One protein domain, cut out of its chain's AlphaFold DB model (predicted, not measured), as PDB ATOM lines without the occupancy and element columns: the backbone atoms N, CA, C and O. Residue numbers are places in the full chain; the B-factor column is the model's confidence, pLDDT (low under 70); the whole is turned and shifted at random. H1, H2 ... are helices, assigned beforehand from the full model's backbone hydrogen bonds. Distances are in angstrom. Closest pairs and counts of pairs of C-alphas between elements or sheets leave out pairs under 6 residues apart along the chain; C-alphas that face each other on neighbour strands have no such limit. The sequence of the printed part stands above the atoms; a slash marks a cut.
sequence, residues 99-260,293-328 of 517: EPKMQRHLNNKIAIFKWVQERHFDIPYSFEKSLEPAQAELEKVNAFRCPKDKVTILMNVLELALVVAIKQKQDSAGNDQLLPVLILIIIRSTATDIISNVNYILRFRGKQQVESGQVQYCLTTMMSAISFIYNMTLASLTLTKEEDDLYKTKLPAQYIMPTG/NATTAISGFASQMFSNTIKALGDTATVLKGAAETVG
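What this domain is: This is residues 99 to 260 and 293 to 328 of the 517 residues of the protein "VPS9 domain-containing protein" of Rhizoclosmatium globosum (UniProt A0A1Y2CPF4). What does the model look like? H8 runs through the core of a body of helices: H4 and H5 pack on it, H10 and H12, side by side, cross it on the side away from H4, and H1 packs near its last residues. H3 lies along H4 as a helical hairpin, H6 packs on H1 and H4, and H9 lies far out at one end, touching no helix. How is it made up? The all-helix printed part has 198 residues with twelve named helices, H1 to H12 in chain order, and no named strand. It is compact, with a radius of gyration of the C-alphas of 16.4 A and spans of 50 by 40 by 33 A.

Where its parts are: Which helices come first? H1, residues 99 to 113, begins at C-alpha 99 (135.173, 112.572, 129.080) and is 20.7 A long from first to last C-alpha. H2 is residues 118 to 121, H3 132 to 142, H4 147 to 167, 30.4 A long, and H5 175 to 188, 20.5 A long. Which follow? H6 is residues 194 to 204, H7 207 to 210, H8 213 to 231, 26.8 A long, and H9 241 to 250. H10 is residues 293 to 305, H11 307 to 313 and H12 317 to 328, ending at C-alpha 328 (140.795, 93.588, 151.874).

How they stand to each other: What does the hub touch? The hub, H8, touches six helices, among them H5, at a steep tilt of 57 degrees, with closest C-alphas Ile 183 and Ala 225, 5.3 A. H4 is about perpendicular to it at 77 degrees, with closest C-alphas Met 155 and Cys 218, 6.1 A. H10 also touches it, at 87 degrees, with closest C-alphas Ser 227 and Ala 302, 5.3 A. Which helices run opposite ways? H3 and H4, a hairpin, do at a shallow tilt of 13 degrees, and H10 and H12 touch and do so at 23 degrees. The closest C-alphas are Ala 134 and Val 157, 5.0 A, and Ser 299 and Ala 323, 6.1 A. Where are the others? H11 touches H6, with closest C-alphas Asn 199 and Thr 309, 6.6 A. H2 is close but not clearly touching H5, as H7 is to H8. How complete are the backbones? Every O i to N i+4 pair is within hydrogen-bond range in H1, H4, H6, H8, H9, H10 and H11, against 4 of 7 in H3, 8 of 10 in H5 and 5 of 8 in H12; H2 and H7 are too short for one.

The domain as a whole: Is anything missing? Residues 261 to 292 are not printed, and C-alphas 260 and 293 are 17.0 A apart. Where is confidence low? Under pLDDT 70 are residues 168 to 175, 257 to 260, 293 to 305 and 307 to 328.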
ATOM      1  N   GLU A  99     134.028 113.489 129.232       86.00
ATOM      2  CA  GLU A  99     135.173 112.572 129.080       86.00
ATOM      3  C   GLU A  99     136.401 113.234 128.426       86.00
ATOM      4  O   GLU A  99     137.487 113.130 129.002       86.00
ATOM      5  N   PRO A 100     136.287 114.023 127.333       86.69
ATOM      6  CA  PRO A 100     137.449 114.688 126.741       86.69
ATOM      7  C   PRO A 100     138.066 115.769 127.642       86.69
ATOM      8  O   PRO A 100     139.232 116.121 127.471       86.69
ATOM      9  N   LYS A 101     137.315 116.321 128.607       89.44
ATOM     10  CA  LYS A 101     137.849 117.249 129.623       89.44
ATOM     11  C   LYS A 101     138.551 116.469 130.734       89.44
ATOM     12  O   LYS A 101     139.658 116.829 131.129       89.44
ATOM     13  N   MET A 102     137.930 115.380 131.190       90.44
ATOM     14  CA  MET A 102     138.462 114.491 132.225       90.44
ATOM     15  C   MET A 102     139.773 113.833 131.777       90.44
ATOM     16  O   MET A 102     140.739 113.830 132.537       90.44
ATOM     17  N   GLN A 103     139.853 113.367 130.527       92.12
ATOM     18  CA  GLN A 103     141.073 112.791 129.963       92.12
ATOM     19  C   GLN A 103     142.197 113.830 129.846       92.12
ATOM     20  O   GLN A 103     143.331 113.532 130.199       92.12
ATOM     21  N   ARG A 104     141.907 115.077 129.441       92.50
ATOM     22  CA  ARG A 104     142.915 116.161 129.445       92.50
ATOM     23  C   ARG A 104     143.441 116.443 130.854       92.50
ATOM     24  O   ARG A 104     144.642 116.629 131.024       92.50
ATOM     25  N   HIS A 105     142.574 116.447 131.867       92.62
ATOM     26  CA  HIS A 105     142.994 116.594 133.266       92.62
ATOM     27  C   HIS A 105     143.854 115.412 133.736       92.62
ATOM     28  O   HIS A 105     144.884 115.638 134.372       92.62
ATOM     29  N   LEU A 106     143.495 114.175 133.373       93.69
ATOM     30  CA  LEU A 106     144.304 112.986 133.662       93.69
ATOM     31  C   LEU A 106     145.678 113.056 132.978       93.69
ATOM     32  O   LEU A 106     146.690 112.882 133.649       93.69
ATOM     33  N   ASN A 107     145.735 113.394 131.687       94.12
ATOM     34  CA  ASN A 107     146.990 113.558 130.944       94.12
ATOM     35  C   ASN A 107     147.880 114.642 131.581       94.12
ATOM     36  O   ASN A 107     149.084 114.444 131.729       94.12
ATOM     37  N   ASN A 108     147.291 115.757 132.029       93.06
ATOM     38  CA  ASN A 108     148.013 116.805 132.754       93.06
ATOM     39  C   ASN A 108     148.552 116.310 134.109       93.06
ATOM     40  O   ASN A 108     149.681 116.638 134.466       93.06
ATOM     41  N   LYS A 109     147.783 115.508 134.862       92.88
ATOM     42  CA  LYS A 109     148.252 114.866 136.106       92.88
ATOM     43  C   LYS A 109     149.409 113.900 135.825       92.88
ATOM     44  O   LYS A 109     150.440 114.014 136.477       92.88
ATOM     45  N   ILE A 110     149.281 113.030 134.820       94.38
ATOM     46  CA  ILE A 110     150.335 112.093 134.390       94.38
ATOM     47  C   ILE A 110     151.620 112.851 134.029       94.38
ATOM     48  O   ILE A 110     152.679 112.539 134.566       94.38
ATOM     49  N   ALA A 111     151.535 113.897 133.201       93.06
ATOM     50  CA  ALA A 111     152.692 114.710 132.822       93.06
ATOM     51  C   ALA A 111     153.371 115.386 134.030       93.06
ATOM     52  O   ALA A 111     154.598 115.425 134.106       93.06
ATOM     53  N   ILE A 112     152.585 115.877 134.995       91.19
ATOM     54  CA  ILE A 112     153.084 116.533 136.214       91.19
ATOM     55  C   ILE A 112     153.730 115.545 137.192       91.19
ATOM     56  O   ILE A 112     154.710 115.904 137.841       91.19
ATOM     57  N   PHE A 113     153.222 114.315 137.290       92.31
ATOM     58  CA  PHE A 113     153.734 113.273 138.190       92.31
ATOM     59  C   PHE A 113     154.665 112.256 137.501       92.31
ATOM     60  O   PHE A 113     155.055 111.268 138.116       92.31
ATOM     61  N   LYS A 114     155.118 112.505 136.263       91.75
ATOM     62  CA  LYS A 114     156.013 111.589 135.521       91.75
ATOM     63  C   LYS A 114     157.400 111.376 136.165       91.75
ATOM     64  O   LYS A 114     158.121 110.462 135.782       91.75
ATOM     65  N   TRP A 115     157.770 112.186 137.162       91.38
ATOM     66  CA  TRP A 115     158.980 112.014 137.985       91.38
ATOM     67  C   TRP A 115     158.829 110.988 139.124       91.38
ATOM     68  O   TRP A 115     159.818 110.697 139.801       91.38
ATOM     69  N   VAL A 116     157.618 110.469 139.360       92.06
ATOM     70  CA  VAL A 116     157.307 109.598 140.501       92.06
ATOM     71  C   VAL A 116     157.978 108.226 140.381       92.06
ATOM     72  O   VAL A 116     158.066 107.602 139.315       92.06
ATOM     73  N   GLN A 117     158.488 107.771 141.520       91.06
ATOM     74  CA  GLN A 117     159.289 106.568 141.684       91.06
ATOM     75  C   GLN A 117     158.700 105.672 142.769       91.06
ATOM     76  O   GLN A 117     157.903 106.091 143.602       91.06
ATOM     77  N   GLU A 118     159.134 104.423 142.745       90.88
ATOM     78  CA  GLU A 118     158.694 103.300 143.560       90.88
ATOM     79  C   GLU A 118     158.657 103.652 145.059       90.88
ATOM     80  O   GLU A 118     157.632 103.454 145.715       90.88
ATOM     81  N   ARG A 119     159.707 104.319 145.568       89.88
ATOM     82  CA  ARG A 119     159.780 104.786 146.967       89.88
ATOM     83  C   ARG A 119     158.620 105.691 147.391       89.88
ATOM     84  O   ARG A 119     158.305 105.743 148.573       89.88
ATOM     85  N   HIS A 120     158.017 106.437 146.460       90.50
ATOM     86  CA  HIS A 120     156.958 107.401 146.774       90.50
ATOM     87  C   HIS A 120     155.604 106.722 147.033       90.50
ATOM     88  O   HIS A 120     154.684 107.372 147.526       90.50
ATOM     89  N   PHE A 121     155.508 105.423 146.731       89.12
ATOM     90  CA  PHE A 121     154.400 104.528 147.070       89.12
ATOM     91  C   PHE A 121     154.811 103.466 148.110       89.12
ATOM     92  O   PHE A 121     154.247 102.375 148.138       89.12
ATOM     93  N   ASP A 122     155.829 103.767 148.927       85.00
ATOM     94  CA  ASP A 122     156.410 102.887 149.954       85.00
ATOM     95  C   ASP A 122     156.988 101.553 149.426       85.00
ATOM     96  O   ASP A 122     157.246 100.626 150.199       85.00
ATOM     97  N   ILE A 123     157.256 101.452 148.118       84.62
ATOM     98  CA  ILE A 123     157.847 100.264 147.487       84.62
ATOM     99  C   ILE A 123     159.382 100.328 147.648       84.62
ATOM    100  O   ILE A 123     160.007 101.271 147.151       84.62
ATOM    101  N   PRO A 124     160.030  99.357 148.326       79.38
ATOM    102  CA  PRO A 124     161.446  99.448 148.706       79.38
ATOM    103  C   PRO A 124     162.436  99.007 147.610       79.38
ATOM    104  O   PRO A 124     163.645  99.021 147.838       79.38
ATOM    105  N   TYR A 125     161.946  98.604 146.437       81.25
ATOM    106  CA  TYR A 125     162.724  98.119 145.293       81.25
ATOM    107  C   TYR A 125     162.319  98.854 144.006       81.25
ATOM    108  O   TYR A 125     161.229  99.412 143.918       81.25
ATOM    109  N   SER A 126     163.198  98.859 143.000       82.06
ATOM    110  CA  SER A 126     162.901  99.397 141.664       82.06
ATOM    111  C   SER A 126     162.299  98.315 140.770       82.06
ATOM    112  O   SER A 126     162.700  97.155 140.862       82.06
ATOM    113  N   PHE A 127     161.394  98.686 139.862       80.06
ATOM    114  CA  PHE A 127     160.897  97.760 138.840       80.06
ATOM    115  C   PHE A 127     161.793  97.678 137.600       80.06
ATOM    116  O   PHE A 127     161.598  96.774 136.784       80.06
ATOM    117  N   GLU A 128     162.745  98.603 137.444       77.69
ATOM    118  CA  GLU A 128     163.563  98.780 136.236       77.69
ATOM    119  C   GLU A 128     162.717  98.671 134.953       77.69
ATOM    120  O   GLU A 128     161.871  99.526 134.690       77.69
ATOM    121  N   LYS A 129     162.914  97.597 134.177       79.44
ATOM    122  CA  LYS A 129     162.219  97.314 132.916       79.44
ATOM    123  C   LYS A 129     160.980  96.433 133.046       79.44
ATOM    124  O   LYS A 129     160.270  96.234 132.068       79.44
ATOM    125  N   SER A 130     160.687  95.891 134.227       85.25
ATOM    126  CA  SER A 130     159.589  94.924 134.392       85.25
ATOM    127  C   SER A 130     158.190  95.511 134.147       85.25
ATOM    128  O   SER A 130     157.248  94.750 133.944       85.25
ATOM    129  N   LEU A 131     158.060  96.844 134.076       90.25
ATOM    130  CA  LEU A 131     156.829  97.530 133.662       90.25
ATOM    131  C   LEU A 131     156.691  97.699 132.136       90.25
ATOM    132  O   LEU A 131     155.572  97.918 131.676       90.25
ATOM    133  N   GLU A 132     157.782  97.604 131.358       92.81
ATOM    134  CA  GLU A 132     157.779  97.828 129.897       92.81
ATOM    135  C   GLU A 132     156.731  96.941 129.172       92.81
ATOM    136  O   GLU A 132     155.973  97.482 128.364       92.81
ATOM    137  N   PRO A 133     156.559  95.634 129.494       92.81
ATOM    138  CA  PRO A 133     155.530  94.800 128.862       92.81
ATOM    139  C   PRO A 133     154.094  95.252 129.165       92.81
ATOM    140  O   PRO A 133     153.252  95.258 128.274       92.81
ATOM    141  N   ALA A 134     153.806  95.663 130.405       94.00
ATOM    142  CA  ALA A 134     152.467  96.104 130.803       94.00
ATOM    143  C   ALA A 134     152.108  97.480 130.213       94.00
ATOM    144  O   ALA A 134     150.944  97.754 129.930       94.00
ATOM    145  N   GLN A 135     153.109  98.339 130.001       94.69
ATOM    146  CA  GLN A 135     152.948  99.619 129.306       94.69
ATOM    147  C   GLN A 135     152.643  99.396 127.821       94.69
ATOM    148  O   GLN A 135     151.645  99.917 127.325       94.69
ATOM    149  N   ALA A 136     153.441  98.560 127.147       93.44
ATOM    150  CA  ALA A 136     153.250  98.215 125.740       93.44
ATOM    151  C   ALA A 136     151.924  97.478 125.478       93.44
ATOM    152  O   ALA A 136     151.347  97.617 124.403       93.44
ATOM    153  N   GLU A 137     151.413  96.713 126.448       94.50
ATOM    154  CA  GLU A 137     150.083  96.105 126.368       94.50
ATOM    155  C   GLU A 137     148.970  97.156 126.516       94.50
ATOM    156  O   GLU A 137     148.070  97.220 125.678       94.50
ATOM    157  N   LEU A 138     149.060  98.042 127.517       95.88
ATOM    158  CA  LEU A 138     148.071  99.103 127.757       95.88
ATOM    159  C   LEU A 138     147.942 100.069 126.569       95.88
ATOM    160  O   LEU A 138     146.845 100.532 126.259       95.88
ATOM    161  N   GLU A 139     149.044 100.350 125.876       94.44
ATOM    162  CA  GLU A 139     149.076 101.211 124.687       94.44
ATOM    163  C   GLU A 139     148.257 100.644 123.511       94.44
ATOM    164  O   GLU A 139     147.696 101.417 122.727       94.44
ATOM    165  N   LYS A 140     148.063  99.320 123.436       92.69
ATOM    166  CA  LYS A 140     147.229  98.672 122.405       92.69
ATOM    167  C   LYS A 140     145.731  98.924 122.579       92.69
ATOM    168  O   LYS A 140     144.980  98.705 121.631       92.69
ATOM    169  N   VAL A 141     145.259  99.390 123.743       94.44
ATOM    170  CA  VAL A 141     143.813  99.501 124.047       94.44
ATOM    171  C   VAL A 141     143.041 100.343 123.017       94.44
ATOM    172  O   VAL A 141     141.870 100.077 122.740       94.44
ATOM    173  N   ASN A 142     143.705 101.322 122.393       92.31
ATOM    174  CA  ASN A 142     143.122 102.193 121.371       92.31
ATOM    175  C   ASN A 142     143.081 101.577 119.960       92.31
ATOM    176  O   ASN A 142     142.297 102.046 119.140       92.31
ATOM    177  N   ALA A 143     143.856 100.521 119.684       90.94
ATOM    178  CA  ALA A 143     143.820  99.805 118.405       90.94
ATOM    179  C   ALA A 143     142.576  98.904 118.264       90.94
ATOM    180  O   ALA A 143     142.132  98.614 117.155       90.94
ATOM    181  N   PHE A 144     141.976  98.478 119.377       91.56
ATOM    182  CA  PHE A 144     140.787  97.627 119.366       91.56
ATOM    183  C   PHE A 144     139.492  98.438 119.375       91.56
ATOM    184  O   PHE A 144     139.355  99.391 120.140       91.56
ATOM    185  N   ARG A 145     138.500  98.021 118.578       91.62
ATOM    186  CA  ARG A 145     137.148  98.618 118.577       91.62
ATOM    187  C   ARG A 145     136.122  97.825 119.396       91.62
ATOM    188  O   ARG A 145     135.181  98.419 119.914       91.62
ATOM    189  N   CYS A 146     136.280  96.511 119.556       91.56
ATOM    190  CA  CYS A 146     135.330  95.688 120.316       91.56
ATOM    191  C   CYS A 146     135.434  95.942 121.838       91.56
ATOM    192  O   CYS A 146     136.554  96.041 122.348       91.56
ATOM    193  N   PRO A 147     134.315  96.013 122.593       93.94
ATOM    194  CA  PRO A 147     134.343  96.050 124.056       93.94
ATOM    195  C   PRO A 147     135.040  94.826 124.668       93.94
ATOM    196  O   PRO A 147     135.882  95.023 125.544       93.94
ATOM    197  N   LYS A 148     134.773  93.600 124.173       92.81
ATOM    198  CA  LYS A 148     135.516  92.374 124.544       92.81
ATOM    199  C   LYS A 148     137.029  92.570 124.452       92.81
ATOM    200  O   LYS A 148     137.725  92.458 125.455       92.81
ATOM    201  N   ASP A 149     137.526  92.902 123.262       92.75
ATOM    202  CA  ASP A 149     138.963  92.994 122.989       92.75
ATOM    203  C   ASP A 149     139.647  94.019 123.917       92.75
ATOM    204  O   ASP A 149     140.726  93.765 124.449       92.75
ATOM    205  N   LYS A 150     138.991  95.161 124.185       95.31
ATOM    206  CA  LYS A 150     139.492  96.156 125.147       95.31
ATOM    207  C   LYS A 150     139.511  95.629 126.590       95.31
ATOM    208  O   LYS A 150     140.437  95.970 127.322       95.31
ATOM    209  N   VAL A 151     138.539  94.811 127.008       94.25
ATOM    210  CA  VAL A 151     138.574  94.127 128.319       94.25
ATOM    211  C   VAL A 151     139.763  93.175 128.397       94.25
ATOM    212  O   VAL A 151     140.477  93.216 129.394       94.25
ATOM    213  N   THR A 152     140.027  92.381 127.356       93.44
ATOM    214  CA  THR A 152     141.190  91.477 127.308       93.44
ATOM    215  C   THR A 152     142.504  92.239 127.489       93.44
ATOM    216  O   THR A 152     143.312  91.849 128.323       93.44
ATOM    217  N   ILE A 153     142.690  93.382 126.817       95.69
ATOM    218  CA  ILE A 153     143.881  94.223 127.030       95.69
ATOM    219  C   ILE A 153     143.994  94.704 128.488       95.69
ATOM    220  O   ILE A 153     145.076  94.645 129.070       95.69
ATOM    221  N   LEU A 154     142.899  95.143 129.120       95.62
ATOM    222  CA  LEU A 154     142.941  95.573 130.526       95.62
ATOM    223  C   LEU A 154     143.186  94.410 131.508       95.62
ATOM    224  O   LEU A 154     143.846  94.617 132.528       95.62
ATOM    225  N   MET A 155     142.706  93.200 131.204       91.25
ATOM    226  CA  MET A 155     143.034  91.974 131.947       91.25
ATOM    227  C   MET A 155     144.533  91.670 131.851       91.25
ATOM    228  O   MET A 155     145.201  91.608 132.880       91.25
ATOM    229  N   ASN A 156     145.088  91.612 130.636       93.50
ATOM    230  CA  ASN A 156     146.509  91.347 130.393       93.50
ATOM    231  C   ASN A 156     147.418  92.346 131.140       93.50
ATOM    232  O   ASN A 156     148.407  91.957 131.763       93.50
ATOM    233  N   VAL A 157     147.070  93.639 131.138       95.38
ATOM    234  CA  VAL A 157     147.797  94.686 131.885       95.38
ATOM    235  C   VAL A 157     147.757  94.442 133.398       95.38
ATOM    236  O   VAL A 157     148.772  94.625 134.075       95.38
ATOM    237  N   LEU A 158     146.609  94.023 133.938       91.69
ATOM    238  CA  LEU A 158     146.440  93.725 135.362       91.69
ATOM    239  C   LEU A 158     147.209  92.466 135.782       91.69
ATOM    240  O   LEU A 158     147.834  92.454 136.842       91.69
ATOM    241  N   GLU A 159     147.202  91.429 134.949       89.00
ATOM    242  CA  GLU A 159     147.951  90.190 135.173       89.00
ATOM    243  C   GLU A 159     149.459  90.439 135.142       89.00
ATOM    244  O   GLU A 159     150.176  90.002 136.042       89.00
ATOM    245  N   LEU A 160     149.947  91.225 134.177       90.62
ATOM    246  CA  LEU A 160     151.346  91.657 134.141       90.62
ATOM    247  C   LEU A 160     151.705  92.494 135.382       90.62
ATOM    248  O   LEU A 160     152.753  92.260 135.984       90.62
ATOM    249  N   ALA A 161     150.829  93.403 135.825       89.88
ATOM    250  CA  ALA A 161     151.016  94.157 137.067       89.88
ATOM    251  C   ALA A 161     151.075  93.245 138.311       89.88
ATOM    252  O   ALA A 161     151.913  93.455 139.191       89.88
ATOM    253  N   LEU A 162     150.242  92.201 138.373       86.56
ATOM    254  CA  LEU A 162     150.235  91.216 139.459       86.56
ATOM    255  C   LEU A 162     151.493  90.338 139.443       86.56
ATOM    256  O   LEU A 162     152.120  90.139 140.484       86.56
ATOM    257  N   VAL A 163     151.925  89.876 138.268       86.50
ATOM    258  CA  VAL A 163     153.179  89.128 138.079       86.50
ATOM    259  C   VAL A 163     154.388  89.959 138.516       86.50
ATOM    260  O   VAL A 163     155.300  89.421 139.145       86.50
ATOM    261  N   VAL A 164     154.398  91.264 138.230       85.56
ATOM    262  CA  VAL A 164     155.426  92.199 138.715       85.56
ATOM    263  C   VAL A 164     155.371  92.355 140.241       85.56
ATOM    264  O   VAL A 164     156.411  92.251 140.893       85.56
ATOM    265  N   ALA A 165     154.182  92.547 140.817       82.44
ATOM    266  CA  ALA A 165     153.987  92.699 142.262       82.44
ATOM    267  C   ALA A 165     154.392  91.446 143.066       82.44
ATOM    268  O   ALA A 165     154.951  91.569 144.157       82.44
ATOM    269  N   ILE A 166     154.142  90.247 142.530       80.19
ATOM    270  CA  ILE A 166     154.491  88.969 143.167       80.19
ATOM    271  C   ILE A 166     155.988  88.661 143.021       80.19
ATOM    272  O   ILE A 166     156.627  88.288 144.001       80.19
ATOM    273  N   LYS A 167     156.591  88.849 141.837       75.56
ATOM    274  CA  LYS A 167     158.005  88.479 141.588       75.56
ATOM    275  C   LYS A 167     159.017  89.158 142.519       75.56
ATOM    276  O   LYS A 167     160.108  88.626 142.692       75.56
ATOM    277  N   GLN A 168     158.666  90.299 143.109       66.50
ATOM    278  CA  GLN A 168     159.528  91.069 144.013       66.50
ATOM    279  C   GLN A 168     159.262  90.798 145.509       66.50
ATOM    280  O   GLN A 168     159.825  91.478 146.370       66.50
ATOM    281  N   LYS A 169     158.403  89.826 145.855       62.25
ATOM    282  CA  LYS A 169     157.997  89.537 147.241       62.25
ATOM    283  C   LYS A 169     157.950  88.022 147.475       62.25
ATOM    284  O   LYS A 169     157.121  87.333 146.897       62.25
ATOM    285  N   GLN A 170     158.833  87.492 148.331       54.56
ATOM    286  CA  GLN A 170     158.819  86.057 148.674       54.56
ATOM    287  C   GLN A 170     157.611  85.646 149.539       54.56
ATOM    288  O   GLN A 170     157.266  84.470 149.559       54.56
ATOM    289  N   ASP A 171     156.957  86.605 150.207       49.56
ATOM    290  CA  ASP A 171     155.777  86.383 151.048       49.56
ATOM    291  C   ASP A 171     154.481  86.878 150.380       49.56
ATOM    292  O   ASP A 171     154.454  87.933 149.741       49.56
ATOM    293  N   SER A 172     153.388  86.137 150.593       49.06
ATOM    294  CA  SER A 172     152.128  86.106 149.819       49.06
ATOM    295  C   SER A 172     151.237  87.367 149.811       49.06
ATOM    296  O   SER A 172     150.031  87.274 149.593       49.06
ATOM    297  N   ALA A 173     151.787  88.558 150.034       51.38
ATOM    298  CA  ALA A 173     151.054  89.824 150.105       51.38
ATOM    299  C   ALA A 173     151.217  90.668 148.820       51.38
ATOM    300  O   ALA A 173     151.675  91.813 148.867       51.38
ATOM    301  N   GLY A 174     150.889  90.086 147.660       55.88
ATOM    302  CA  GLY A 174     150.959  90.762 146.352       55.88
ATOM    303  C   GLY A 174     149.846  91.797 146.125       55.88
ATOM    304  O   GLY A 174     150.093  92.846 145.530       55.88
ATOM    305  N   ASN A 175     148.643  91.551 146.661       60.16
ATOM    306  CA  ASN A 175     147.461  92.400 146.451       60.16
ATOM    307  C   ASN A 175     147.673  93.848 146.940       60.16
ATOM    308  O   ASN A 175     147.280  94.786 146.249       60.16
ATOM    309  N   ASP A 176     148.386  94.040 148.059       71.19
ATOM    310  CA  ASP A 176     148.747  95.363 148.602       71.19
ATOM    311  C   ASP A 176     149.602  96.210 147.646       71.19
ATOM    312  O   ASP A 176     149.718  97.423 147.812       71.19
ATOM    313  N   GLN A 177     150.282  95.570 146.691       79.25
ATOM    314  CA  GLN A 177     151.232  96.205 145.775       79.25
ATOM    315  C   GLN A 177     150.674  96.344 144.355       79.25
ATOM    316  O   GLN A 177     151.148  97.196 143.607       79.25
ATOM    317  N   LEU A 178     149.630  95.587 143.998       86.62
ATOM    318  CA  LEU A 178     149.000  95.631 142.676       86.62
ATOM    319  C   LEU A 178     148.534  97.044 142.291       86.62
ATOM    320  O   LEU A 178     148.822  97.507 141.190       86.62
ATOM    321  N   LEU A 179     147.848  97.753 143.196       88.75
ATOM    322  CA  LEU A 179     147.345  99.103 142.919       88.75
ATOM    323  C   LEU A 179     148.488 100.136 142.751       88.75
ATOM    324  O   LEU A 179     148.480 100.832 141.735       88.75
ATOM    325  N   PRO A 180     149.502 100.215 143.642       91.06
ATOM    326  CA  PRO A 180     150.726 100.988 143.399       91.06
ATOM    327  C   PRO A 180     151.442 100.673 142.075       91.06
ATOM    328  O   PRO A 180     151.809 101.596 141.342       91.06
ATOM    329  N   VAL A 181     151.605  99.390 141.727       91.06
ATOM    330  CA  VAL A 181     152.227  98.961 140.460       91.06
ATOM    331  C   VAL A 181     151.409  99.439 139.261       91.06
ATOM    332  O   VAL A 181     151.966 100.016 138.327       91.06
ATOM    333  N   LEU A 182     150.084  99.282 139.298       93.44
ATOM    334  CA  LEU A 182     149.192  99.720 138.224       93.44
ATOM    335  C   LEU A 182     149.189 101.248 138.050       93.44
ATOM    336  O   LEU A 182     149.193 101.742 136.923       93.44
ATOM    337  N   ILE A 183     149.258 102.006 139.150       93.75
ATOM    338  CA  ILE A 183     149.417 103.469 139.117       93.75
ATOM    339  C   ILE A 183     150.740 103.854 138.431       93.75
ATOM    340  O   ILE A 183     150.745 104.730 137.564       93.75
ATOM    341  N   LEU A 184     151.849 103.178 138.756       94.06
ATOM    342  CA  LEU A 184     153.151 103.404 138.113       94.06
ATOM    343  C   LEU A 184     153.155 103.027 136.623       94.06
ATOM    344  O   LEU A 184     153.747 103.758 135.827       94.06
ATOM    345  N   ILE A 185     152.479 101.942 136.230       95.12
ATOM    346  CA  ILE A 185     152.302 101.553 134.820       95.12
ATOM    347  C   ILE A 185     151.587 102.671 134.056       95.12
ATOM    348  O   ILE A 185     152.129 103.163 133.066       95.12
ATOM    349  N   ILE A 186     150.434 103.137 134.548       95.81
ATOM    350  CA  ILE A 186     149.643 104.181 133.876       95.81
ATOM    351  C   ILE A 186     150.426 105.503 133.787       95.81
ATOM    352  O   ILE A 186     150.489 106.087 132.708       95.81
ATOM    353  N   ILE A 187     151.078 105.959 134.869       94.75
ATOM    354  CA  ILE A 187     151.870 107.212 134.876       94.75
ATOM    355  C   ILE A 187     153.063 107.159 133.902       94.75
ATOM    356  O   ILE A 187     153.455 108.186 133.340       94.75
ATOM    357  N   ARG A 188     153.676 105.984 133.711       92.88
ATOM    358  CA  ARG A 188     154.876 105.832 132.870       92.88
ATOM    359  C   ARG A 188     154.554 105.537 131.400       92.88
ATOM    360  O   ARG A 188     155.324 105.985 130.548       92.88
ATOM    361  N   SER A 189     153.425 104.879 131.116       92.31
ATOM    362  CA  SER A 189     152.916 104.607 129.761       92.31
ATOM    363  C   SER A 189     152.663 105.873 128.925       92.31
ATOM    364  O   SER A 189     152.640 106.998 129.440       92.31
ATOM    365  N   THR A 190     152.452 105.694 127.621       89.38
ATOM    366  CA  THR A 190     151.997 106.740 126.687       89.38
ATOM    367  C   THR A 190     150.518 106.605 126.293       89.38
ATOM    368  O   THR A 190     150.009 107.436 125.540       89.38
ATOM    369  N   ALA A 191     149.808 105.609 126.836       89.44
ATOM    370  CA  ALA A 191     148.429 105.279 126.482       89.44
ATOM    371  C   ALA A 191     147.447 106.448 126.706       89.44
ATOM    372  O   ALA A 191     147.299 106.972 127.814       89.44
ATOM    373  N   THR A 192     146.733 106.840 125.648       88.75
ATOM    374  CA  THR A 192     145.731 107.915 125.687       88.75
ATOM    375  C   THR A 192     144.321 107.377 125.947       88.75
ATOM    376  O   THR A 192     144.059 106.182 125.844       88.75
ATOM    377  N   ASP A 193     143.387 108.273 126.280       92.19
ATOM    378  CA  ASP A 193     141.936 108.013 126.250       92.19
ATOM    379  C   ASP A 193     141.436 106.872 127.155       92.19
ATOM    380  O   ASP A 193     140.325 106.370 126.993       92.19
ATOM    381  N   ILE A 194     142.226 106.490 128.162       93.62
ATOM    382  CA  ILE A 194     141.929 105.418 129.125       93.62
ATOM    383  C   ILE A 194     140.561 105.626 129.813       93.62
ATOM    384  O   ILE A 194     139.811 104.665 129.990       93.62
ATOM    385  N   ILE A 195     140.177 106.870 130.135       92.69
ATOM    386  CA  ILE A 195     138.852 107.183 130.709       92.69
ATOM    387  C   ILE A 195     137.735 106.845 129.718       92.69
ATOM    388  O   ILE A 195     136.740 106.236 130.116       92.69
ATOM    389  N   SER A 196     137.891 107.200 128.441       92.88
ATOM    390  CA  SER A 196     136.907 106.884 127.399       92.88
ATOM    391  C   SER A 196     136.865 105.385 127.099       92.88
ATOM    392  O   SER A 196     135.784 104.849 126.898       92.88
ATOM    393  N   ASN A 197     137.999 104.676 127.157       94.69
ATOM    394  CA  ASN A 197     138.046 103.215 127.032       94.69
ATOM    395  C   ASN A 197     137.255 102.512 128.143       94.69
ATOM    396  O   ASN A 197     136.402 101.677 127.846       94.69
ATOM    397  N   VAL A 198     137.471 102.881 129.409       93.31
ATOM    398  CA  VAL A 198     136.730 102.299 130.541       93.31
ATOM    399  C   VAL A 198     135.238 102.650 130.468       93.31
ATOM    400  O   VAL A 198     134.396 101.773 130.646       93.31
ATOM    401  N   ASN A 199     134.879 103.896 130.135       90.38
ATOM    402  CA  ASN A 199     133.473 104.283 129.945       90.38
ATOM    403  C   ASN A 199     132.809 103.572 128.755       90.38
ATOM    404  O   ASN A 199     131.634 103.224 128.834       90.38
ATOM    405  N   TYR A 200     133.546 103.340 127.669       92.12
ATOM    406  CA  TYR A 200     133.082 102.612 126.490       92.12
ATOM    407  C   TYR A 200     132.814 101.136 126.809       92.12
ATOM    408  O   TYR A 200     131.731 100.643 126.498       92.12
ATOM    409  N   ILE A 201     133.738 100.458 127.502       93.06
ATOM    410  CA  ILE A 201     133.531  99.082 127.979       93.06
ATOM    411  C   ILE A 201     132.259  99.006 128.829       93.06
ATOM    412  O   ILE A 201     131.371  98.223 128.517       93.06
ATOM    413  N   LEU A 202     132.141  99.851 129.860       88.38
ATOM    414  CA  LEU A 202     131.009  99.815 130.792       88.38
ATOM    415  C   LEU A 202     129.641 100.006 130.106       88.38
ATOM    416  O   LEU A 202     128.649  99.486 130.602       88.38
ATOM    417  N   ARG A 203     129.572 100.744 128.989       87.38
ATOM    418  CA  ARG A 203     128.320 101.001 128.249       87.38
ATOM    419  C   ARG A 203     127.962  99.923 127.236       87.38
ATOM    420  O   ARG A 203     126.780  99.685 127.009       87.38
ATOM    421  N   PHE A 204     128.963  99.347 126.570       90.44
ATOM    422  CA  PHE A 204     128.744  98.551 125.359       90.44
ATOM    423  C   PHE A 204     129.132  97.078 125.486       90.44
ATOM    424  O   PHE A 204     128.744  96.295 124.626       90.44
ATOM    425  N   ARG A 205     129.849  96.687 126.544       91.56
ATOM    426  CA  ARG A 205     130.025  95.279 126.909       91.56
ATOM    427  C   ARG A 205     128.747  94.765 127.577       91.56
ATOM    428  O   ARG A 205     128.150  95.472 128.389       91.56
ATOM    429  N   GLY A 206     128.342  93.534 127.268       85.81
ATOM    430  CA  GLY A 206     127.180  92.902 127.906       85.81
ATOM    431  C   GLY A 206     127.231  92.936 129.446       85.81
ATOM    432  O   GLY A 206     128.278  92.724 130.058       85.81
ATOM    433  N   LYS A 207     126.092  93.223 130.094       83.00
ATOM    434  CA  LYS A 207     126.039  93.475 131.548       83.00
ATOM    435  C   LYS A 207     126.522  92.282 132.382       83.00
ATOM    436  O   LYS A 207     127.333  92.472 133.280       83.00
ATOM    437  N   GLN A 208     126.079  91.069 132.053       83.19
ATOM    438  CA  GLN A 208     126.495  89.839 132.738       83.19
ATOM    439  C   GLN A 208     128.013  89.612 132.627       83.19
ATOM    440  O   GLN A 208     128.645  89.131 133.561       83.19
ATOM    441  N   GLN A 209     128.606  90.011 131.502       85.38
ATOM    442  CA  GLN A 209     130.030  89.919 131.215       85.38
ATOM    443  C   GLN A 209     130.837  90.981 131.987       85.38
ATOM    444  O   GLN A 209     131.961  90.703 132.392       85.38
ATOM    445  N   VAL A 210     130.270  92.169 132.238       82.56
ATOM    446  CA  VAL A 210     130.846  93.201 133.131       82.56
ATOM    447  C   VAL A 210     130.730  92.805 134.611       82.56
ATOM    448  O   VAL A 210     131.623  93.112 135.397       82.56
ATOM    449  N   GLU A 211     129.654  92.111 134.986       77.31
ATOM    450  CA  GLU A 211     129.402  91.572 136.334       77.31
ATOM    451  C   GLU A 211     130.103  90.217 136.590       77.31
ATOM    452  O   GLU A 211     130.035  89.684 137.697       77.31
ATOM    453  N   SER A 212     130.825  89.671 135.604       78.31
ATOM    454  CA  SER A 212     131.714  88.519 135.799       78.31
ATOM    455  C   SER A 212     132.872  88.902 136.722       78.31
ATOM    456  O   SER A 212     133.555  89.896 136.480       78.31
ATOM    457  N   GLY A 213     133.121  88.114 137.774       73.50
ATOM    458  CA  GLY A 213     133.987  88.510 138.893       73.50
ATOM    459  C   GLY A 213     135.398  88.971 138.500       73.50
ATOM    460  O   GLY A 213     135.895  89.945 139.064       73.50
ATOM    461  N   GLN A 214     136.019  88.335 137.502       80.19
ATOM    462  CA  GLN A 214     137.338  88.726 136.984       80.19
ATOM    463  C   GLN A 214     137.295  90.082 136.253       80.19
ATOM    464  O   GLN A 214     138.066  90.988 136.571       80.19
ATOM    465  N   VAL A 215     136.342  90.257 135.328       83.69
ATOM    466  CA  VAL A 215     136.150  91.501 134.560       83.69
ATOM    467  C   VAL A 215     135.755  92.654 135.487       83.69
ATOM    468  O   VAL A 215     136.325  93.744 135.406       83.69
ATOM    469  N   GLN A 216     134.838  92.394 136.423       82.31
ATOM    470  CA  GLN A 216     134.427  93.324 137.467       82.31
ATOM    471  C   GLN A 216     135.634  93.788 138.290       82.31
ATOM    472  O   GLN A 216     135.809  94.993 138.492       82.31
ATOM    473  N   TYR A 217     136.475  92.857 138.751       81.12
ATOM    474  CA  TYR A 217     137.678  93.158 139.530       81.12
ATOM    475  C   TYR A 217     138.685  93.996 138.731       81.12
ATOM    476  O   TYR A 217     139.172  95.014 139.235       81.12
ATOM    477  N   CYS A 218     138.942  93.637 137.470       88.25
ATOM    478  CA  CYS A 218     139.831  94.384 136.584       88.25
ATOM    479  C   CYS A 218     139.357  95.822 136.359       88.25
ATOM    480  O   CYS A 218     140.081  96.766 136.686       88.25
ATOM    481  N   LEU A 219     138.119  96.010 135.891       88.12
ATOM    482  CA  LEU A 219     137.561  97.344 135.648       88.12
ATOM    483  C   LEU A 219     137.536  98.179 136.932       88.12
ATOM    484  O   LEU A 219     137.857  99.365 136.903       88.12
ATOM    485  N   THR A 220     137.234  97.562 138.072       84.19
ATOM    486  CA  THR A 220     137.249  98.223 139.385       84.19
ATOM    487  C   THR A 220     138.650  98.669 139.806       84.19
ATOM    488  O   THR A 220     138.819  99.781 140.315       84.19
ATOM    489  N   THR A 221     139.672  97.851 139.553       87.56
ATOM    490  CA  THR A 221     141.067  98.157 139.905       87.56
ATOM    491  C   THR A 221     141.651  99.215 138.962       87.56
ATOM    492  O   THR A 221     142.263 100.181 139.425       87.56
ATOM    493  N   MET A 222     141.341  99.137 137.663       92.81
ATOM    494  CA  MET A 222     141.638 100.180 136.672       92.81
ATOM    495  C   MET A 222     140.980 101.519 137.035       92.81
ATOM    496  O   MET A 222     141.665 102.541 137.114       92.81
ATOM    497  N   MET A 223     139.671 101.531 137.326       89.12
ATOM    498  CA  MET A 223     138.956 102.734 137.780       89.12
ATOM    499  C   MET A 223     139.578 103.318 139.053       89.12
ATOM    500  O   MET A 223     139.655 104.539 139.184       89.12
ATOM    501  N   SER A 224     140.060 102.471 139.967       85.50
ATOM    502  CA  SER A 224     140.720 102.886 141.209       85.50
ATOM    503  C   SER A 224     142.079 103.553 140.956       85.50
ATOM    504  O   SER A 224     142.336 104.630 141.496       85.50
ATOM    505  N   ALA A 225     142.918 102.992 140.079       92.00
ATOM    506  CA  ALA A 225     144.198 103.596 139.701       92.00
ATOM    507  C   ALA A 225     144.009 104.938 138.963       92.00
ATOM    508  O   ALA A 225     144.647 105.937 139.301       92.00
ATOM    509  N   ILE A 226     143.068 104.998 138.015       93.38
ATOM    510  CA  ILE A 226     142.703 106.228 137.291       93.38
ATOM    511  C   ILE A 226     142.165 107.295 138.262       93.38
ATOM    512  O   ILE A 226     142.571 108.457 138.200       93.38
ATOM    513  N   SER A 227     141.289 106.896 139.192       89.25
ATOM    514  CA  SER A 227     140.733 107.738 140.262       89.25
ATOM    515  C   SER A 227     141.823 108.342 141.149       89.25
ATOM    516  O   SER A 227     141.798 109.547 141.425       89.25
ATOM    517  N   PHE A 228     142.824 107.546 141.532       91.12
ATOM    518  CA  PHE A 228     143.976 108.027 142.288       91.12
ATOM    519  C   PHE A 228     144.760 109.091 141.504       91.12
ATOM    520  O   PHE A 228     144.905 110.218 141.982       91.12
ATOM    521  N   ILE A 229     145.195 108.785 140.276       92.75
ATOM    522  CA  ILE A 229     146.020 109.687 139.445       92.75
ATOM    523  C   ILE A 229     145.288 111.008 139.163       92.75
ATOM    524  O   ILE A 229     145.882 112.084 139.245       92.75
ATOM    525  N   TYR A 230     143.981 110.958 138.899       91.00
ATOM    526  CA  TYR A 230     143.147 112.142 138.660       91.00
ATOM    527  C   TYR A 230     143.151 113.126 139.845       91.00
ATOM    528  O   TYR A 230     143.152 114.348 139.654       91.00
ATOM    529  N   ASN A 231     143.188 112.612 141.077       88.38
ATOM    530  CA  ASN A 231     143.167 113.415 142.301       88.38
ATOM    531  C   ASN A 231     144.556 113.727 142.862       88.38
ATOM    532  O   ASN A 231     144.706 114.750 143.521       88.38
ATOM    533  N   MET A 232     145.567 112.933 142.514       87.38
ATOM    534  CA  MET A 232     146.940 112.940 143.030       87.38
ATOM    535  C   MET A 232     147.520 114.328 143.359       87.38
ATOM    536  O   MET A 232     147.501 115.253 142.539       87.38
ATOM    537  N   THR A 233     148.054 114.461 144.569       89.06
ATOM    538  CA  THR A 233     148.737 115.659 145.092       89.06
ATOM    539  C   THR A 233     150.077 115.258 145.705       89.06
ATOM    540  O   THR A 233     150.330 114.070 145.888       89.06
ATOM    541  N   LEU A 234     150.923 116.219 146.084       86.88
ATOM    542  CA  LEU A 234     152.141 115.909 146.851       86.88
ATOM    543  C   LEU A 234     151.829 115.205 148.184       86.88
ATOM    544  O   LEU A 234     152.541 114.289 148.569       86.88
ATOM    545  N   ALA A 235     150.705 115.540 148.827       85.31
ATOM    546  CA  ALA A 235     150.215 114.853 150.027       85.31
ATOM    547  C   ALA A 235     149.673 113.425 149.770       85.31
ATOM    548  O   ALA A 235     149.213 112.767 150.700       85.31
ATOM    549  N   SER A 236     149.690 112.953 148.518       86.69
ATOM    550  CA  SER A 236     149.338 111.581 148.119       86.69
ATOM    551  C   SER A 236     150.568 110.677 147.947       86.69
ATOM    552  O   SER A 236     150.418 109.560 147.461       86.69
ATOM    553  N   LEU A 237     151.766 111.164 148.290       89.00
ATOM    554  CA  LEU A 237     153.051 110.487 148.106       89.00
ATOM    555  C   LEU A 237     153.874 110.489 149.399       89.00
ATOM    556  O   LEU A 237     153.863 111.470 150.145       89.00
ATOM    557  N   THR A 238     154.673 109.444 149.603       89.44
ATOM    558  CA  THR A 238     155.758 109.456 150.592       89.44
ATOM    559  C   THR A 238     156.958 110.205 150.010       89.44
ATOM    560  O   THR A 238     157.604 109.734 149.078       89.44
ATOM    561  N   LEU A 239     157.260 111.387 150.547       89.25
ATOM    562  CA  LEU A 239     158.356 112.259 150.103       89.25
ATOM    563  C   LEU A 239     159.306 112.553 151.269       89.25
ATOM    564  O   LEU A 239     158.865 112.657 152.418       89.25
ATOM    565  N   THR A 240     160.601 112.746 150.994       89.31
ATOM    566  CA  THR A 240     161.481 113.382 151.994       89.31
ATOM    567  C   THR A 240     161.143 114.872 152.129       89.31
ATOM    568  O   THR A 240     160.467 115.445 151.275       89.31
ATOM    569  N   LYS A 241     161.618 115.539 153.189       87.19
ATOM    570  CA  LYS A 241     161.369 116.983 153.386       87.19
ATOM    571  C   LYS A 241     161.976 117.819 152.258       87.19
ATOM    572  O   LYS A 241     161.387 118.790 151.803       87.19
ATOM    573  N   GLU A 242     163.146 117.397 151.800       88.12
ATOM    574  CA  GLU A 242     163.916 118.021 150.733       88.12
ATOM    575  C   GLU A 242     163.214 117.852 149.376       88.12
ATOM    576  O   GLU A 242     163.201 118.785 148.575       88.12
ATOM    577  N   GLU A 243     162.592 116.692 149.124       88.00
ATOM    578  CA  GLU A 243     161.734 116.473 147.952       88.00
ATOM    579  C   GLU A 243     160.437 117.294 148.039       88.00
ATOM    580  O   GLU A 243     160.062 117.955 147.072       88.00
ATOM    581  N   ASP A 244     159.769 117.287 149.191       87.00
ATOM    582  CA  ASP A 244     158.521 118.011 149.447       87.00
ATOM    583  C   ASP A 244     158.689 119.527 149.220       87.00
ATOM    584  O   ASP A 244     157.960 120.111 148.415       87.00
ATOM    585  N   ASP A 245     159.716 120.158 149.802       86.81
ATOM    586  CA  ASP A 245     160.043 121.574 149.564       86.81
ATOM    587  C   ASP A 245     160.441 121.854 148.095       86.81
ATOM    588  O   ASP A 245     160.055 122.879 147.512       86.81
ATOM    589  N   LEU A 246     161.165 120.932 147.447       88.38
ATOM    590  CA  LEU A 246     161.573 121.054 146.039       88.38
ATOM    591  C   LEU A 246     160.385 120.974 145.069       88.38
ATOM    592  O   LEU A 246     160.366 121.690 144.064       88.38
ATOM    593  N   TYR A 247     159.395 120.121 145.332       86.19
ATOM    594  CA  TYR A 247     158.210 120.014 144.480       86.19
ATOM    595  C   TYR A 247     157.142 121.053 144.835       86.19
ATOM    596  O   TYR A 247     156.485 121.557 143.924       86.19
ATOM    597  N   LYS A 248     157.042 121.497 146.094       85.75
ATOM    598  CA  LYS A 248     156.230 122.667 146.491       85.75
ATOM    599  C   LYS A 248     156.665 123.965 145.818       85.75
ATOM    600  O   LYS A 248     155.825 124.813 145.537       85.75
ATOM    601  N   THR A 249     157.958 124.126 145.545       85.00
ATOM    602  CA  THR A 249     158.487 125.299 144.827       85.00
ATOM    603  C   THR A 249     158.407 125.173 143.301       85.00
ATOM    604  O   THR A 249     158.404 126.193 142.615       85.00
ATOM    605  N   LYS A 250     158.304 123.951 142.755       83.69
ATOM    606  CA  LYS A 250     158.208 123.693 141.303       83.69
ATOM    607  C   LYS A 250     156.784 123.529 140.766       83.69
ATOM    608  O   LYS A 250     156.565 123.799 139.587       83.69
ATOM    609  N   LEU A 251     155.836 123.044 141.569       83.38
ATOM    610  CA  LEU A 251     154.480 122.724 141.111       83.38
ATOM    611  C   LEU A 251     153.475 123.852 141.404       83.38
ATOM    612  O   LEU A 251     153.559 124.497 142.449       83.38
ATOM    613  N   PRO A 252     152.463 124.070 140.540       79.06
ATOM    614  CA  PRO A 252     151.373 124.996 140.836       79.06
ATOM    615  C   PRO A 252     150.603 124.599 142.106       79.06
ATOM    616  O   PRO A 252     150.368 123.416 142.358       79.06
ATOM    617  N   ALA A 253     150.123 125.590 142.864       75.56
ATOM    618  CA  ALA A 253     149.496 125.389 144.179       75.56
ATOM    619  C   ALA A 253     148.352 124.350 144.208       75.56
ATOM    620  O   ALA A 253     148.180 123.651 145.206       75.56
ATOM    621  N   GLN A 254     147.619 124.188 143.101       72.25
ATOM    622  CA  GLN A 254     146.534 123.206 142.943       72.25
ATOM    623  C   GLN A 254     146.977 121.724 142.970       72.25
ATOM    624  O   GLN A 254     146.124 120.840 142.964       72.25
ATOM    625  N   TYR A 255     148.286 121.441 142.994       75.44
ATOM    626  CA  TYR A 255     148.854 120.090 143.143       75.44
ATOM    627  C   TYR A 255     149.530 119.867 144.509       75.44
ATOM    628  O   TYR A 255     149.905 118.739 144.831       75.44
ATOM    629  N   ILE A 256     149.679 120.924 145.317       70.88
ATOM    630  CA  ILE A 256     150.369 120.886 146.616       70.88
ATOM    631  C   ILE A 256     149.435 120.407 147.733       70.88
ATOM    632  O   ILE A 256     149.838 119.606 148.573       70.88
ATOM    633  N   MET A 257     148.192 120.893 147.740       58.78
ATOM    634  CA  MET A 257     147.208 120.623 148.793       58.78
ATOM    635  C   MET A 257     146.053 119.761 148.267       58.78
ATOM    636  O   MET A 257     145.615 119.987 147.136       58.78
ATOM    637  N   PRO A 258     145.482 118.848 149.078       51.97
ATOM    638  CA  PRO A 258     144.201 118.230 148.752       51.97
ATOM    639  C   PRO A 258     143.126 119.321 148.675       51.97
ATOM    640  O   PRO A 258     142.903 120.066 149.633       51.97
ATOM    641  N   THR A 259     142.473 119.450 147.521       41.56
ATOM    642  CA  THR A 259     141.469 120.495 147.288       41.56
ATOM    643  C   THR A 259     140.225 120.238 148.134       41.56
ATOM    644  O   THR A 259     139.454 119.320 147.849       41.56
ATOM    645  N   GLY A 260     140.019 121.067 149.160       38.72
ATOM    646  CA  GLY A 260     138.784 121.086 149.942       38.72
ATOM    647  C   GLY A 260     137.557 121.295 149.050       38.72
ATOM    648  O   GLY A 260     137.624 121.993 148.038       38.72
ATOM    649  N   ASN A 293     142.040 103.539 154.577       33.44
ATOM    650  CA  ASN A 293     141.484 104.884 154.438       33.44
ATOM    651  C   ASN A 293     141.610 105.411 152.997       33.44
ATOM    652  O   ASN A 293     140.686 106.051 152.496       33.44
ATOM    653  N   ALA A 294     142.733 105.125 152.329       31.69
ATOM    654  CA  ALA A 294     142.951 105.473 150.930       31.69
ATOM    655  C   ALA A 294     142.036 104.643 150.024       31.69
ATOM    656  O   ALA A 294     141.286 105.228 149.251       31.69
ATOM    657  N   THR A 295     141.986 103.317 150.190       35.25
ATOM    658  CA  THR A 295     141.081 102.422 149.438       35.25
ATOM    659  C   THR A 295     139.621 102.882 149.506       35.25
ATOM    660  O   THR A 295     138.949 102.976 148.479       35.25
ATOM    661  N   THR A 296     139.139 103.254 150.698       39.03
ATOM    662  CA  THR A 296     137.758 103.737 150.900       39.03
ATOM    663  C   THR A 296     137.503 105.099 150.236       39.03
ATOM    664  O   THR A 296     136.413 105.353 149.722       39.03
ATOM    665  N   ALA A 297     138.503 105.986 150.200       34.59
ATOM    666  CA  ALA A 297     138.406 107.263 149.488       34.59
ATOM    667  C   ALA A 297     138.495 107.090 147.957       34.59
ATOM    668  O   ALA A 297     137.780 107.766 147.216       34.59
ATOM    669  N   ILE A 298     139.336 106.167 147.484       41.28
ATOM    670  CA  ILE A 298     139.544 105.859 146.064       41.28
ATOM    671  C   ILE A 298     138.285 105.236 145.459       41.28
ATOM    672  O   ILE A 298     137.867 105.680 144.388       41.28
ATOM    673  N   SER A 299     137.640 104.285 146.149       51.38
ATOM    674  CA  SER A 299     136.360 103.711 145.713       51.38
ATOM    675  C   SER A 299     135.241 104.756 145.737       51.38
ATOM    676  O   SER A 299     134.484 104.861 144.771       51.38
ATOM    677  N   GLY A 300     135.186 105.611 146.765       53.44
ATOM    678  CA  GLY A 300     134.261 106.747 146.834       53.44
ATOM    679  C   GLY A 300     134.424 107.744 145.678       53.44
ATOM    680  O   GLY A 300     133.429 108.175 145.094       53.44
ATOM    681  N   PHE A 301     135.656 108.073 145.277       50.62
ATOM    682  CA  PHE A 301     135.882 108.962 144.133       50.62
ATOM    683  C   PHE A 301     135.704 108.255 142.783       50.62
ATOM    684  O   PHE A 301     135.143 108.851 141.866       50.62
ATOM    685  N   ALA A 302     136.091 106.984 142.641       59.31
ATOM    686  CA  ALA A 302     135.808 106.200 141.435       59.31
ATOM    687  C   ALA A 302     134.289 106.119 141.201       59.31
ATOM    688  O   ALA A 302     133.815 106.372 140.090       59.31
ATOM    689  N   SER A 303     133.522 105.916 142.282       59.00
ATOM    690  CA  SER A 303     132.056 106.006 142.286       59.00
ATOM    691  C   SER A 303     131.550 107.341 141.744       59.00
ATOM    692  O   SER A 303     130.524 107.351 141.078       59.00
ATOM    693  N   GLN A 304     132.237 108.459 142.018       62.75
ATOM    694  CA  GLN A 304     131.871 109.796 141.538       62.75
ATOM    695  C   GLN A 304     132.288 110.026 140.076       62.75
ATOM    696  O   GLN A 304     131.452 110.458 139.277       62.75
ATOM    697  N   MET A 305     133.536 109.707 139.715       69.25
ATOM    698  CA  MET A 305     134.097 109.882 138.368       69.25
ATOM    699  C   MET A 305     133.289 109.115 137.319       69.25
ATOM    700  O   MET A 305     132.906 109.680 136.298       69.25
ATOM    701  N   PHE A 306     132.981 107.850 137.599       71.88
ATOM    702  CA  PHE A 306     132.222 106.981 136.702       71.88
ATOM    703  C   PHE A 306     130.718 106.964 137.037       71.88
ATOM    704  O   PHE A 306     129.967 106.198 136.438       71.88
ATOM    705  N   SER A 307     130.246 107.831 137.950       67.00
ATOM    706  CA  SER A 307     128.880 107.792 138.510       67.00
ATOM    707  C   SER A 307     127.771 107.748 137.465       67.00
ATOM    708  O   SER A 307     126.809 107.005 137.628       67.00
ATOM    709  N   ASN A 308     127.874 108.551 136.406       60.03
ATOM    710  CA  ASN A 308     126.827 108.658 135.390       60.03
ATOM    711  C   ASN A 308     126.789 107.432 134.472       60.03
ATOM    712  O   ASN A 308     125.708 107.039 134.044       60.03
ATOM    713  N   THR A 309     127.940 106.800 134.235       61.19
ATOM    714  CA  THR A 309     128.033 105.531 133.512       61.19
ATOM    715  C   THR A 309     127.538 104.388 134.399       61.19
ATOM    716  O   THR A 309     126.607 103.696 134.018       61.19
ATOM    717  N   ILE A 310     128.034 104.258 135.634       63.19
ATOM    718  CA  ILE A 310     127.624 103.200 136.578       63.19
ATOM    719  C   ILE A 310     126.108 103.245 136.865       63.19
ATOM    720  O   ILE A 310     125.461 102.202 136.900       63.19
ATOM    721  N   LYS A 311     125.500 104.438 136.967       59.50
ATOM    722  CA  LYS A 311     124.034 104.596 137.085       59.50
ATOM    723  C   LYS A 311     123.253 104.137 135.847       59.50
ATOM    724  O   LYS A 311     122.081 103.804 135.997       59.50
ATOM    725  N   ALA A 312     123.849 104.137 134.653       49.75
ATOM    726  CA  ALA A 312     123.183 103.686 133.430       49.75
ATOM    727  C   ALA A 312     123.015 102.155 133.397       49.75
ATOM    728  O   ALA A 312     121.951 101.677 133.004       49.75
ATOM    729  N   LEU A 313     123.997 101.401 133.920       49.09
ATOM    730  CA  LEU A 313     123.955  99.931 134.011       49.09
ATOM    731  C   LEU A 313     122.880  99.413 134.994       49.09
ATOM    732  O   LEU A 313     122.410  98.283 134.850       49.09
ATOM    733  N   GLY A 314     122.489 100.228 135.983       41.06
ATOM    734  CA  GLY A 314     121.425  99.946 136.957       41.06
ATOM    735  C   GLY A 314     121.816  98.944 138.052       41.06
ATOM    736  O   GLY A 314     122.249  97.834 137.763       41.06
ATOM    737  N   ASP A 315     121.648  99.328 139.319       42.38
ATOM    738  CA  ASP A 315     121.873  98.515 140.532       42.38
ATOM    739  C   ASP A 315     123.247  97.816 140.680       42.38
ATOM    740  O   ASP A 315     123.470  97.063 141.626       42.38
ATOM    741  N   THR A 316     124.235  98.185 139.858       48.19
ATOM    742  CA  THR A 316     125.655  97.772 139.918       48.19
ATOM    743  C   THR A 316     126.427  98.332 141.125       48.19
ATOM    744  O   THR A 316     127.655  98.442 141.107       48.19
ATOM    745  N   ALA A 317     125.746  98.668 142.224       41.41
ATOM    746  CA  ALA A 317     126.381  99.102 143.471       41.41
ATOM    747  C   ALA A 317     127.337  98.033 144.044       41.41
ATOM    748  O   ALA A 317     128.298  98.365 144.738       41.41
ATOM    749  N   THR A 318     127.119  96.761 143.701       47.38
ATOM    750  CA  THR A 318     128.013  95.622 143.956       47.38
ATOM    751  C   THR A 318     129.400  95.765 143.329       47.38
ATOM    752  O   THR A 318     130.367  95.356 143.965       47.38
ATOM    753  N   VAL A 319     129.534  96.398 142.156       44.28
ATOM    754  CA  VAL A 319     130.834  96.633 141.492       44.28
ATOM    755  C   VAL A 319     131.744  97.472 142.395       44.28
ATOM    756  O   VAL A 319     132.868  97.089 142.712       44.28
ATOM    757  N   LEU A 320     131.207  98.582 142.907       45.78
ATOM    758  CA  LEU A 320     131.917  99.503 143.800       45.78
ATOM    759  C   LEU A 320     132.009  98.988 145.245       45.78
ATOM    760  O   LEU A 320     132.966  99.309 145.946       45.78
ATOM    761  N   LYS A 321     131.057  98.162 145.697       44.53
ATOM    762  CA  LYS A 321     131.140  97.483 147.000       44.53
ATOM    763  C   LYS A 321     132.273  96.449 147.010       44.53
ATOM    764  O   LYS A 321     133.063  96.432 147.950       44.53
ATOM    765  N   GLY A 322     132.433  95.692 145.920       40.16
ATOM    766  CA  GLY A 322     133.587  94.820 145.688       40.16
ATOM    767  C   GLY A 322     134.920  95.577 145.716       40.16
ATOM    768  O   GLY A 322     135.881  95.085 146.293       40.16
ATOM    769  N   ALA A 323     134.969  96.822 145.225       37.19
ATOM    770  CA  ALA A 323     136.161  97.675 145.341       37.19
ATOM    771  C   ALA A 323     136.634  97.878 146.793       37.19
ATOM    772  O   ALA A 323     137.830  97.982 147.049       37.19
ATOM    773  N   ALA A 324     135.696  97.960 147.741       34.88
ATOM    774  CA  ALA A 324     135.989  98.159 149.158       34.88
ATOM    775  C   ALA A 324     136.207  96.841 149.921       34.88
ATOM    776  O   ALA A 324     136.957  96.823 150.894       34.88
ATOM    777  N   GLU A 325     135.561  95.749 149.499       36.81
ATOM    778  CA  GLU A 325     135.597  94.459 150.203       36.81
ATOM    779  C   GLU A 325     136.697  93.521 149.660       36.81
ATOM    780  O   GLU A 325     137.416  92.907 150.445       36.81
ATOM    781  N   THR A 326     136.912  93.457 148.341       38.97
ATOM    782  CA  THR A 326     137.909  92.572 147.702       38.97
ATOM    783  C   THR A 326     139.346  93.084 147.841       38.97
ATOM    784  O   THR A 326     140.268  92.280 147.909       38.97
ATOM    785  N   VAL A 327     139.570  94.398 147.968       37.91
ATOM    786  CA  VAL A 327     140.915  94.952 148.256       37.91
ATOM    787  C   VAL A 327     141.376  94.626 149.690       37.91
ATOM    788  O   VAL A 327     142.560  94.732 149.991       37.91
ATOM    789  N   GLY A 328     140.471  94.166 150.564       33.47
ATOM    790  CA  GLY A 328     140.795  93.588 151.874       33.47
ATOM    791  C   GLY A 328     140.736  92.053 151.928       33.47
ATOM    792  O   GLY A 328     140.753  91.504 153.029       33.47
TER     793      GLY A 328